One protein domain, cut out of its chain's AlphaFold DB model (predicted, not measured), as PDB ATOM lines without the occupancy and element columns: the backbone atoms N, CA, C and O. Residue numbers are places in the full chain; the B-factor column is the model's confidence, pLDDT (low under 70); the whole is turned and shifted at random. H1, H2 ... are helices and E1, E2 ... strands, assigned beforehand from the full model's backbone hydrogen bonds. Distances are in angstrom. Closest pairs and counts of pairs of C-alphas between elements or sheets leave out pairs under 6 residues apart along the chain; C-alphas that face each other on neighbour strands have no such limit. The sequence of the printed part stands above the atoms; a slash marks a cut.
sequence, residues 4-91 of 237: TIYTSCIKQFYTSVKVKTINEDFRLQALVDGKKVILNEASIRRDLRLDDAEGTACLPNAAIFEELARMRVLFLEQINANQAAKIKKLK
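What this domain is: This is residues 4 to 91 of the 237 residues of an uncharacterized protein of Tanacetum cinerariifolium (UniProt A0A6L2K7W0). One long helix, H4, makes the long axis, and the other parts form a loose group beside its residues before 80 and round its first end: H1 near it, a small twisted sheet of three strands that H4 only grazes, the short helix H2, and the short helix H3 just before the first residue of H4. The last residues of H4, 80 to 91, stick out beyond this group, while the turn between E2 and E3 points away from H4. The printed part has 88 residues with four named helices and three named strands, in the order H1 E1 E2 E3 H2 H3 H4; the sheet has the order E1 - E2 - E3, all antiparallel, and the class is mixed, helices and strands. The whole is loose, with a radius of gyration of the C-alphas of 15.9 A, and elongated, spanning 55 by 29 by 23 A.

Where its parts are: Find C-alpha 4 at (-12.740, 3.118, 22.821); from there H1, residues 4 to 16, runs 18.8 A. Next come the strands: E1, residues 18 to 22, 12.8 A; E2, residues 25 to 32, 21.9 A, ending at C-alpha 32 at (4.671, -10.455, 16.016); and E3, residues 35 to 39, 12.3 A. H2, residues 41 to 47, covers 10.0 A, and H3, residues 53 to 58, covers 9.0 A. H4, residues 61 to 91, runs 44.8 A to C-alpha 91 at (36.217, 18.050, 16.033).

How they stand to each other: Look first at the sheet, a strongly twisted meander, each strand the antiparallel neighbour of the one before. E1 and E2 form a hairpin at 140 degrees between directions, with N 18 and O 29 within hydrogen-bond range at 2.8 A. E2 and E3 form a hairpin at 143 degrees, with N 37 and O 30 at 2.9 A. H1 only grazes the sheet with residues 13 to 16; its closest C-alphas to E2 are those of Ser 16 and Ala 30, 6.7 A apart. H4 only grazes it with residues 71 to 79; the closest C-alphas of E2 and H4 are those of Phe 26 and Arg 72, 7.8 A apart. H1 and H4 are near each other, with 5 pairs of C-alphas within 10 A. H2 and H4 are apart, as are H2 and H3, while H3 and H4 meet only through their link. In H1, H2, H3 and H4 every O i to N i+4 pair is within hydrogen-bond range.

The domain as a whole: The C-alphas of Glu 54 and Lys 91 are the two farthest apart, at 54.9 A. Residues 80 to 91 stand free; the body without them spans 36 by 29 by 22 A. The printed part has no cut, and its six links between named elements are tight. The mean pLDDT of the printed part is 78.9; look for values under 70 at residues 4, 6 to 7, 21, 23 to 25, 50 and 53 to 61.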
ATOM      1  N   THR A   4     -13.637   3.228  21.659       68.19
ATOM      2  CA  THR A   4     -12.740   3.118  22.821       68.19
ATOM      3  C   THR A   4     -11.801   1.912  22.750       68.19
ATOM      4  O   THR A   4     -10.631   2.023  23.107       68.19
ATOM      5  N   ILE A   5     -12.274   0.761  22.260       70.56
ATOM      6  CA  ILE A   5     -11.427  -0.434  22.111       70.56
ATOM      7  C   ILE A   5     -10.357  -0.168  21.053       70.56
ATOM      8  O   ILE A   5      -9.183  -0.470  21.253       70.56
ATOM      9  N   TYR A   6     -10.749   0.488  19.963       67.62
ATOM     10  CA  TYR A   6      -9.855   0.785  18.857       67.62
ATOM     11  C   TYR A   6      -8.713   1.740  19.248       67.62
ATOM     12  O   TYR A   6      -7.541   1.445  19.012       67.62
ATOM     13  N   THR A   7      -9.028   2.847  19.930       69.31
ATOM     14  CA  THR A   7      -8.002   3.790  20.419       69.31
ATOM     15  C   THR A   7      -7.018   3.141  21.396       69.31
ATOM     16  O   THR A   7      -5.833   3.480  21.390       69.31
ATOM     17  N   SER A   8      -7.478   2.179  22.203       76.38
ATOM     18  CA  SER A   8      -6.616   1.386  23.083       76.38
ATOM     19  C   SER A   8      -5.653   0.496  22.288       76.38
ATOM     20  O   SER A   8      -4.446   0.530  22.531       76.38
ATOM     21  N   CYS A   9      -6.152  -0.230  21.282       74.19
ATOM     22  CA  CYS A   9      -5.332  -1.099  20.434       74.19
ATOM     23  C   CYS A   9      -4.256  -0.322  19.661       74.19
ATOM     24  O   CYS A   9      -3.116  -0.776  19.585       74.19
ATOM     25  N   ILE A  10      -4.572   0.873  19.147       73.94
ATOM     26  CA  ILE A  10      -3.573   1.730  18.490       73.94
ATOM     27  C   ILE A  10      -2.486   2.174  19.472       73.94
ATOM     28  O   ILE A  10      -1.298   2.123  19.154       73.94
ATOM     29  N   LYS A  11      -2.874   2.618  20.674       78.75
ATOM     30  CA  LYS A  11      -1.905   3.033  21.697       78.75
ATOM     31  C   LYS A  11      -0.980   1.878  22.063       78.75
ATOM     32  O   LYS A  11       0.234   2.064  22.101       78.75
ATOM     33  N   GLN A  12      -1.531   0.681  22.261       80.12
ATOM     34  CA  GLN A  12      -0.743  -0.525  22.521       80.12
ATOM     35  C   GLN A  12       0.206  -0.845  21.360       80.12
ATOM     36  O   GLN A  12       1.394  -1.088  21.589       80.12
ATOM     37  N   PHE A  13      -0.271  -0.761  20.117       78.06
ATOM     38  CA  PHE A  13       0.561  -0.941  18.931       78.06
ATOM     39  C   PHE A  13       1.757   0.017  18.940       78.06
ATOM     40  O   PHE A  13       2.900  -0.440  18.881       78.06
ATOM     41  N   TYR A  14       1.534   1.317  19.143       73.94
ATOM     42  CA  TYR A  14       2.623   2.297  19.162       73.94
ATOM     43  C   TYR A  14       3.602   2.128  20.324       73.94
ATOM     44  O   TYR A  14       4.786   2.395  20.149       73.94
ATOM     45  N   THR A  15       3.166   1.613  21.476       78.12
ATOM     46  CA  THR A  15       4.100   1.277  22.567       78.12
ATOM     47  C   THR A  15       4.989   0.070  22.256       78.12
ATOM     48  O   THR A  15       6.093  -0.038  22.786       78.12
ATOM     49  N   SER A  16       4.524  -0.841  21.398       78.31
ATOM     50  CA  SER A  16       5.231  -2.086  21.067       78.31
ATOM     51  C   SER A  16       6.213  -1.949  19.898       78.31
ATOM     52  O   SER A  16       7.163  -2.731  19.778       78.31
ATOM     53  N   VAL A  17       6.002  -0.958  19.030       81.44
ATOM     54  CA  VAL A  17       6.805  -0.746  17.825       81.44
ATOM     55  C   VAL A  17       8.137  -0.084  18.183       81.44
ATOM     56  O   VAL A  17       8.197   0.936  18.862       81.44
ATOM     57  N   LYS A  18       9.234  -0.646  17.672       79.31
ATOM     58  CA  LYS A  18      10.577  -0.063  17.756       79.31
ATOM     59  C   LYS A  18      10.938   0.577  16.424       79.31
ATOM     60  O   LYS A  18      10.930  -0.091  15.394       79.31
ATOM     61  N   VAL A  19      11.312   1.851  16.435       75.56
ATOM     62  CA  VAL A  19      11.774   2.551  15.227       75.56
ATOM     63  C   VAL A  19      13.255   2.261  14.996       75.56
ATOM     64  O   VAL A  19      14.058   2.328  15.928       75.56
ATOM     65  N   LYS A  20      13.633   1.929  13.759       77.56
ATOM     66  CA  LYS A  20      15.033   1.780  13.341       77.56
ATOM     67  C   LYS A  20      15.305   2.591  12.082       77.56
ATOM     68  O   LYS A  20      14.489   2.619  11.165       77.56
ATOM     69  N   THR A  21      16.484   3.198  12.024       69.94
ATOM     70  CA  THR A  21      16.985   3.871  10.821       69.94
ATOM     71  C   THR A  21      17.862   2.906  10.044       69.94
ATOM     72  O   THR A  21      18.808   2.349  10.605       69.94
ATOM     73  N   ILE A  22      17.564   2.709   8.765       72.38
ATOM     74  CA  ILE A  22      18.413   1.941   7.850       72.38
ATOM     75  C   ILE A  22      18.616   2.810   6.616       72.38
ATOM     76  O   ILE A  22      17.634   3.242   6.029       72.38
ATOM     77  N   ASN A  23      19.871   3.066   6.234       69.38
ATOM     78  CA  ASN A  23      20.215   3.839   5.033       69.38
ATOM     79  C   ASN A  23      19.476   5.187   4.937       69.38
ATOM     80  O   ASN A  23      18.923   5.510   3.896       69.38
ATOM     81  N   GLU A  24      19.433   5.937   6.044       69.56
ATOM     82  CA  GLU A  24      18.761   7.249   6.148       69.56
ATOM     83  C   GLU A  24      17.223   7.221   6.061       69.56
ATOM     84  O   GLU A  24      16.592   8.263   6.224       69.56
ATOM     85  N   ASP A  25      16.611   6.039   5.930       67.56
ATOM     86  CA  ASP A  25      15.158   5.871   5.897       67.56
ATOM     87  C   ASP A  25      14.591   5.290   7.207       67.56
ATOM     88  O   ASP A  25      15.244   4.515   7.927       67.56
ATOM     89  N   PHE A  26      13.356   5.683   7.534       70.81
ATOM     90  CA  PHE A  26      12.665   5.301   8.765       70.81
ATOM     91  C   PHE A  26      11.892   4.007   8.567       70.81
ATOM     92  O   PHE A  26      10.939   3.944   7.797       70.81
ATOM     93  N   ARG A  27      12.263   2.970   9.318       75.06
ATOM     94  CA  ARG A  27      11.585   1.676   9.266       75.06
ATOM     95  C   ARG A  27      11.054   1.335  10.646       75.06
ATOM     96  O   ARG A  27      11.807   1.233  11.616       75.06
ATOM     97  N   LEU A  28       9.742   1.153  10.736       82.81
ATOM     98  CA  LEU A  28       9.104   0.665  11.949       82.81
ATOM     99  C   LEU A  28       9.341  -0.845  12.044       82.81
ATOM    100  O   LEU A  28       9.226  -1.573  11.059       82.81
ATOM    101  N   GLN A  29       9.711  -1.329  13.222       81.62
ATOM    102  CA  GLN A  29       9.923  -2.743  13.482       81.62
ATOM    103  C   GLN A  29       9.011  -3.193  14.623       81.62
ATOM    104  O   GLN A  29       9.119  -2.692  15.739       81.62
ATOM    105  N   ALA A  30       8.177  -4.194  14.363       82.75
ATOM    106  CA  ALA A  30       7.395  -4.877  15.388       82.75
ATOM    107  C   ALA A  30       7.875  -6.324  15.564       82.75
ATOM    108  O   ALA A  30       8.508  -6.905  14.675       82.75
ATOM    109  N   LEU A  31       7.591  -6.894  16.732       85.69
ATOM    110  CA  LEU A  31       7.712  -8.324  17.004       85.69
ATOM    111  C   LEU A  31       6.297  -8.897  17.053       85.69
ATOM    112  O   LEU A  31       5.539  -8.558  17.955       85.69
ATOM    113  N   VAL A  32       5.955  -9.741  16.084       79.81
ATOM    114  CA  VAL A  32       4.671 -10.455  16.016       79.81
ATOM    115  C   VAL A  32       4.995 -11.941  16.080       79.81
ATOM    116  O   VAL A  32       5.780 -12.422  15.266       79.81
ATOM    117  N   ASP A  33       4.486 -12.650  17.088       81.94
ATOM    118  CA  ASP A  33       4.758 -14.080  17.320       81.94
ATOM    119  C   ASP A  33       6.257 -14.438  17.332       81.94
ATOM    120  O   ASP A  33       6.704 -15.429  16.754       81.94
ATOM    121  N   GLY A  34       7.073 -13.567  17.935       83.38
ATOM    122  CA  GLY A  34       8.533 -13.717  17.977       83.38
ATOM    123  C   GLY A  34       9.245 -13.445  16.645       83.38
ATOM    124  O   GLY A  34      10.475 -13.437  16.601       83.38
ATOM    125  N   LYS A  35       8.510 -13.162  15.564       83.56
ATOM    126  CA  LYS A  35       9.064 -12.804  14.257       83.56
ATOM    127  C   LYS A  35       9.168 -11.291  14.112       83.56
ATOM    128  O   LYS A  35       8.254 -10.532  14.428       83.56
ATOM    129  N   LYS A  36      10.314 -10.842  13.603       85.75
ATOM    130  CA  LYS A  36      10.565  -9.442  13.259       85.75
ATOM    131  C   LYS A  36       9.818  -9.094  11.974       85.75
ATOM    132  O   LYS A  36      10.167  -9.596  10.910       85.75
ATOM    133  N   VAL A  37       8.861  -8.180  12.071       80.56
ATOM    134  CA  VAL A  37       8.143  -7.630  10.918       80.56
ATOM    135  C   VAL A  37       8.592  -6.190  10.707       80.56
ATOM    136  O   VAL A  37       8.660  -5.398  11.651       80.56
ATOM    137  N   ILE A  38       8.947  -5.864   9.466       81.81
ATOM    138  CA  ILE A  38       9.225  -4.490   9.052       81.81
ATOM    139  C   ILE A  38       7.904  -3.895   8.587       81.81
ATOM    140  O   ILE A  38       7.294  -4.377   7.636       81.81
ATOM    141  N   LEU A  39       7.501  -2.828   9.253       81.50
ATOM    142  CA  LEU A  39       6.305  -2.073   8.954       81.50
ATOM    143  C   LEU A  39       6.712  -0.827   8.164       81.50
ATOM    144  O   LEU A  39       7.551  -0.037   8.599       81.50
ATOM    145  N   ASN A  40       6.126  -0.687   6.980       78.25
ATOM    146  CA  ASN A  40       6.187   0.526   6.178       78.25
ATOM    147  C   ASN A  40       4.809   1.195   6.203       78.25
ATOM    148  O   ASN A  40       3.798   0.496   6.265       78.25
ATOM    149  N   GLU A  41       4.755   2.521   6.098       75.12
ATOM    150  CA  GLU A  41       3.508   3.289   6.039       75.12
ATOM    151  C   GLU A  41       2.568   2.761   4.944       75.12
ATOM    152  O   GLU A  41       1.393   2.507   5.197       75.12
ATOM    153  N   ALA A  42       3.102   2.484   3.752       77.50
ATOM    154  CA  ALA A  42       2.331   1.918   2.646       77.50
ATOM    155  C   ALA A  42       1.791   0.503   2.933       77.50
ATOM    156  O   ALA A  42       0.767   0.105   2.383       77.50
ATOM    157  N   SER A  43       2.467  -0.282   3.775       79.00
ATOM    158  CA  SER A  43       1.951  -1.590   4.200       79.00
ATOM    159  C   SER A  43       0.834  -1.426   5.226       79.00
ATOM    160  O   SER A  43      -0.206  -2.051   5.079       79.00
ATOM    161  N   ILE A  44       0.992  -0.508   6.187       77.25
ATOM    162  CA  ILE A  44      -0.038  -0.201   7.190       77.25
ATOM    163  C   ILE A  44      -1.329   0.279   6.510       77.25
ATOM    164  O   ILE A  44      -2.410  -0.175   6.873       77.25
ATOM    165  N   ARG A  45      -1.227   1.145   5.492       78.44
ATOM    166  CA  ARG A  45      -2.392   1.630   4.731       78.44
ATOM    167  C   ARG A  45      -3.138   0.512   4.008       78.44
ATOM    168  O   ARG A  45      -4.359   0.434   4.125       78.44
ATOM    169  N   ARG A  46      -2.402  -0.367   3.318       80.31
ATOM    170  CA  ARG A  46      -2.972  -1.502   2.577       80.31
ATOM    171  C   ARG A  46      -3.621  -2.530   3.501       80.31
ATOM    172  O   ARG A  46      -4.744  -2.945   3.239       80.31
ATOM    173  N   ASP A  47      -2.943  -2.902   4.583       78.50
ATOM    174  CA  ASP A  47      -3.408  -3.963   5.483       78.50
ATOM    175  C   ASP A  47      -4.619  -3.519   6.316       78.50
ATOM    176  O   ASP A  47      -5.522  -4.314   6.574       78.50
ATOM    177  N   LEU A  48      -4.667  -2.241   6.715       73.62
ATOM    178  CA  LEU A  48      -5.780  -1.670   7.482       73.62
ATOM    179  C   LEU A  48      -6.887  -1.063   6.610       73.62
ATOM    180  O   LEU A  48      -7.849  -0.534   7.164       73.62
ATOM    181  N   ARG A  49      -6.761  -1.119   5.274       72.69
ATOM    182  CA  ARG A  49      -7.718  -0.516   4.329       72.69
ATOM    183  C   ARG A  49      -8.017   0.956   4.639       72.69
ATOM    184  O   ARG A  49      -9.149   1.414   4.513       72.69
ATOM    185  N   LEU A  50      -6.997   1.713   5.059       69.81
ATOM    186  CA  LEU A  50      -7.177   3.125   5.432       69.81
ATOM    187  C   LEU A  50      -7.582   3.997   4.236       69.81
ATOM    188  O   LEU A  50      -8.143   5.068   4.445       69.81
ATOM    189  N   ASP A  51      -7.308   3.540   3.013       73.62
ATOM    190  CA  ASP A  51      -7.676   4.231   1.777       73.62
ATOM    191  C   ASP A  51      -9.135   3.938   1.336       73.62
ATOM    192  O   ASP A  51      -9.656   4.632   0.465       73.62
ATOM    193  N   ASP A  52      -9.822   2.963   1.954       76.69
ATOM    194  CA  ASP A  52     -11.210   2.603   1.633       76.69
ATOM    195  C   ASP A  52     -12.212   3.437   2.459       76.69
ATOM    196  O   ASP A  52     -11.985   3.740   3.636       76.69
ATOM    197  N   ALA A  53     -13.377   3.759   1.879       67.56
ATOM    198  CA  ALA A  53     -14.426   4.559   2.532       67.56
ATOM    199  C   ALA A  53     -14.856   3.989   3.903       67.56
ATOM    200  O   ALA A  53     -15.144   4.734   4.839       67.56
ATOM    201  N   GLU A  54     -14.819   2.666   4.054       63.94
ATOM    202  CA  GLU A  54     -15.158   1.957   5.290       63.94
ATOM    203  C   GLU A  54     -14.072   2.096   6.379       63.94
ATOM    204  O   GLU A  54     -14.388   2.237   7.563       63.94
ATOM    205  N   GLY A  55     -12.791   2.157   5.987       63.78
ATOM    206  CA  GLY A  55     -11.666   2.399   6.897       63.78
ATOM    207  C   GLY A  55     -11.647   3.835   7.426       63.78
ATOM    208  O   GLY A  55     -11.457   4.055   8.623       63.78
ATOM    209  N   THR A  56     -11.952   4.807   6.558       61.94
ATOM    210  CA  THR A  56     -12.063   6.229   6.937       61.94
ATOM    211  C   THR A  56     -13.248   6.524   7.865       61.94
ATOM    212  O   THR A  56     -13.179   7.440   8.680       61.94
ATOM    213  N   ALA A  57     -14.331   5.743   7.776       64.00
ATOM    214  CA  ALA A  57     -15.522   5.925   8.606       64.00
ATOM    215  C   ALA A  57     -15.323   5.425  10.046       64.00
ATOM    216  O   ALA A  57     -15.948   5.933  10.978       64.00
ATOM    217  N   CYS A  58     -14.457   4.427  10.241       59.19
ATOM    218  CA  CYS A  58     -14.245   3.812  11.547       59.19
ATOM    219  C   CYS A  58     -13.104   4.482  12.338       59.19
ATOM    220  O   CYS A  58     -13.076   4.383  13.569       59.19
ATOM    221  N   LEU A  59     -12.174   5.157  11.646       64.25
ATOM    222  CA  LEU A  59     -10.955   5.740  12.208       64.25
ATOM    223  C   LEU A  59     -10.764   7.168  11.682       64.25
ATOM    224  O   LEU A  59     -10.735   7.361  10.468       64.25
ATOM    225  N   PRO A  60     -10.529   8.180  12.537       67.38
ATOM    226  CA  PRO A  60     -10.038   9.459  12.049       67.38
ATOM    227  C   PRO A  60      -8.582   9.275  11.597       67.38
ATOM    228  O   PRO A  60      -7.650   9.489  12.372       67.38
ATOM    229  N   ASN A  61      -8.388   8.871  10.337       68.56
ATOM    230  CA  ASN A  61      -7.081   8.673   9.698       68.56
ATOM    231  C   ASN A  61      -6.122   9.837   9.984       68.56
ATOM    232  O   ASN A  61      -4.945   9.620  10.264       68.56
ATOM    233  N   ALA A  62      -6.654  11.062   9.998       72.75
ATOM    234  CA  ALA A  62      -5.921  12.279  10.325       72.75
ATOM    235  C   ALA A  62      -5.146  12.185  11.653       72.75
ATOM    236  O   ALA A  62      -3.957  12.487  11.685       72.75
ATOM    237  N   ALA A  63      -5.768  11.697  12.732       75.06
ATOM    238  CA  ALA A  63      -5.127  11.630  14.047       75.06
ATOM    239  C   ALA A  63      -3.993  10.591  14.098       75.06
ATOM    240  O   ALA A  63      -2.972  10.803  14.748       75.06
ATOM    241  N   ILE A  64      -4.151   9.470  13.389       73.94
ATOM    242  CA  ILE A  64      -3.132   8.413  13.317       73.94
ATOM    243  C   ILE A  64      -1.907   8.922  12.547       73.94
ATOM    244  O   ILE A  64      -0.773   8.712  12.983       73.94
ATOM    245  N   PHE A  65      -2.129   9.618  11.431       75.31
ATOM    246  CA  PHE A  65      -1.045  10.190  10.636       75.31
ATOM    247  C   PHE A  65      -0.352  11.364  11.335       75.31
ATOM    248  O   PHE A  65       0.871  11.472  11.247       75.31
ATOM    249  N   GLU A  66      -1.080  12.193  12.087       80.75
ATOM    250  CA  GLU A  66      -0.460  13.231  12.921       80.75
ATOM    251  C   GLU A  66       0.480  12.640  13.978       80.75
ATOM    252  O   GLU A  66       1.604  13.119  14.141       80.75
ATOM    253  N   GLU A  67       0.071  11.577  14.673       78.88
ATOM    254  CA  GLU A  67       0.921  10.916  15.672       78.88
ATOM    255  C   GLU A  67       2.155  10.251  15.039       78.88
ATOM    256  O   GLU A  67       3.267  10.364  15.567       78.88
ATOM    257  N   LEU A  68       2.008   9.633  13.860       77.44
ATOM    258  CA  LEU A  68       3.145   9.122  13.082       77.44
ATOM    259  C   LEU A  68       4.128  10.236  12.706       77.44
ATOM    260  O   LEU A  68       5.344  10.066  12.842       77.44
ATOM    261  N   ALA A  69       3.614  11.390  12.276       82.25
ATOM    262  CA  ALA A  69       4.438  12.545  11.947       82.25
ATOM    263  C   ALA A  69       5.192  13.068  13.181       82.25
ATOM    264  O   ALA A  69       6.397  13.315  13.101       82.25
ATOM    265  N   ARG A  70       4.531  13.159  14.344       85.12
ATOM    266  CA  ARG A  70       5.167  13.564  15.613       85.12
ATOM    267  C   ARG A  70       6.299  12.623  16.015       85.12
ATOM    268  O   ARG A  70       7.396  13.085  16.326       85.12
ATOM    269  N   MET A  71       6.074  11.310  15.949       80.94
ATOM    270  CA  MET A  71       7.117  10.317  16.233       80.94
ATOM    271  C   MET A  71       8.307  10.441  15.280       80.94
ATOM    272  O   MET A  71       9.456  10.378  15.724       80.94
ATOM    273  N   ARG A  72       8.051  10.666  13.984       82.81
ATOM    274  CA  ARG A  72       9.113  10.878  12.992       82.81
ATOM    275  C   ARG A  72       9.979  12.088  13.345       82.81
ATOM    276  O   ARG A  72      11.203  11.980  13.297       82.81
ATOM    277  N   VAL A  73       9.365  13.208  13.730       86.19
ATOM    278  CA  VAL A  73      10.078  14.441  14.111       86.19
ATOM    279  C   VAL A  73      10.937  14.232  15.360       86.19
ATOM    280  O   VAL A  73      12.131  14.524  15.329       86.19
ATOM    281  N   LEU A  74      10.371  13.668  16.432       84.50
ATOM    282  CA  LEU A  74      11.110  13.422  17.679       84.50
ATOM    283  C   LEU A  74      12.313  12.495  17.464       84.50
ATOM    284  O   LEU A  74      13.388  12.688  18.032       84.50
ATOM    285  N   PHE A  75      12.147  11.478  16.625       80.62
ATOM    286  CA  PHE A  75      13.211  10.526  16.348       80.62
ATOM    287  C   PHE A  75      14.317  11.128  15.465       80.62
ATOM    288  O   PHE A  75      15.502  10.918  15.734       80.62
ATOM    289  N   LEU A  76      13.951  11.940  14.465       84.56
ATOM    290  CA  LEU A  76      14.897  12.750  13.689       84.56
ATOM    291  C   LEU A  76      15.752  13.642  14.595       84.56
ATOM    292  O   LEU A  76      16.972  13.709  14.437       84.56
ATOM    293  N   GLU A  77      15.128  14.288  15.577       87.62
ATOM    294  CA  GLU A  77      15.821  15.140  16.538       87.62
ATOM    295  C   GLU A  77      16.845  14.354  17.374       87.62
ATOM    296  O   GLU A  77      17.997  14.776  17.504       87.62
ATOM    297  N   GLN A  78      16.483  13.160  17.860       85.44
ATOM    298  CA  GLN A  78      17.414  12.285  18.585       85.44
ATOM    299  C   GLN A  78      18.608  11.849  17.726       85.44
ATOM    300  O   GLN A  78      19.744  11.810  18.209       85.44
ATOM    301  N   ILE A  79      18.385  11.529  16.448       84.81
ATOM    302  CA  ILE A  79      19.469  11.181  15.517       84.81
ATOM    303  C   ILE A  79      20.409  12.369  15.350       84.81
ATOM    304  O   ILE A  79      21.623  12.208  15.501       84.81
ATOM    305  N   ASN A  80      19.855  13.555  15.099       89.62
ATOM    306  CA  ASN A  80      20.631  14.777  14.928       89.62
ATOM    307  C   ASN A  80      21.451  15.092  16.187       89.62
ATOM    308  O   ASN A  80      22.636  15.415  16.084       89.62
ATOM    309  N   ALA A  81      20.882  14.905  17.380       91.44
ATOM    310  CA  ALA A  81      21.596  15.066  18.645       91.44
ATOM    311  C   ALA A  81      22.757  14.062  18.796       91.44
ATOM    312  O   ALA A  81      23.888  14.440  19.129       91.44
ATOM    313  N   ASN A  82      22.516  12.784  18.491       89.88
ATOM    314  CA  ASN A  82      23.537  11.735  18.546       89.88
ATOM    315  C   ASN A  82      24.667  11.973  17.533       89.88
ATOM    316  O   ASN A  82      25.851  11.796  17.847       89.88
ATOM    317  N   GLN A  83      24.328  12.406  16.318       93.50
ATOM    318  CA  GLN A  83      25.300  12.797  15.303       93.50
ATOM    319  C   GLN A  83      26.102  14.026  15.749       93.50
ATOM    320  O   GLN A  83      27.333  14.009  15.676       93.50
ATOM    321  N   ALA A  84      25.451  15.050  16.306       95.50
ATOM    322  CA  ALA A  84      26.117  16.240  16.829       95.50
ATOM    323  C   ALA A  84      27.138  15.898  17.929       95.50
ATOM    324  O   ALA A  84      28.255  16.428  17.934       95.50
ATOM    325  N   ALA A  85      26.818  14.956  18.823       95.50
ATOM    326  CA  ALA A  85      27.755  14.468  19.837       95.50
ATOM    327  C   ALA A  85      28.991  13.787  19.213       95.50
ATOM    328  O   ALA A  85      30.131  14.066  19.615       95.50
ATOM    329  N   LYS A  86      28.794  12.947  18.185       96.31
ATOM    330  CA  LYS A  86      29.889  12.314  17.426       96.31
ATOM    331  C   LYS A  86      30.763  13.359  16.726       96.31
ATOM    332  O   LYS A  86      31.989  13.317  16.865       96.31
ATOM    333  N   ILE A  87      30.152  14.339  16.056       97.69
ATOM    334  CA  ILE A  87      30.846  15.448  15.382       97.69
ATOM    335  C   ILE A  87      31.669  16.256  16.385       97.69
ATOM    336  O   ILE A  87      32.847  16.527  16.151       97.69
ATOM    337  N   LYS A  88      31.104  16.588  17.551       98.12
ATOM    338  CA  LYS A  88      31.814  17.307  18.619       98.12
ATOM    339  C   LYS A  88      33.068  16.554  19.075       98.12
ATOM    340  O   LYS A  88      34.120  17.171  19.262       98.12
ATOM    341  N   LYS A  89      32.989  15.228  19.236       97.88
ATOM    342  CA  LYS A  89      34.141  14.381  19.599       97.88
ATOM    343  C   LYS A  89      35.192  14.355  18.485       97.88
ATOM    344  O   LYS A  89      36.379  14.528  18.770       97.88
ATOM    345  N   LEU A  90      34.770  14.196  17.230       98.31
ATOM    346  CA  LEU A  90      35.661  14.225  16.066       98.31
ATOM    347  C   LEU A  90      36.372  15.574  15.928       98.31
ATOM    348  O   LEU A  90      37.594  15.602  15.806       98.31
ATOM    349  N   LYS A  91      35.654  16.691  16.080       98.12
ATOM    350  CA  LYS A  91      36.217  18.050  16.033       98.12
ATOM    351  C   LYS A  91      37.351  18.245  17.045       98.12
ATOM    352  O   LYS A  91      38.390  18.812  16.713       98.12
TER     353      LYS A  91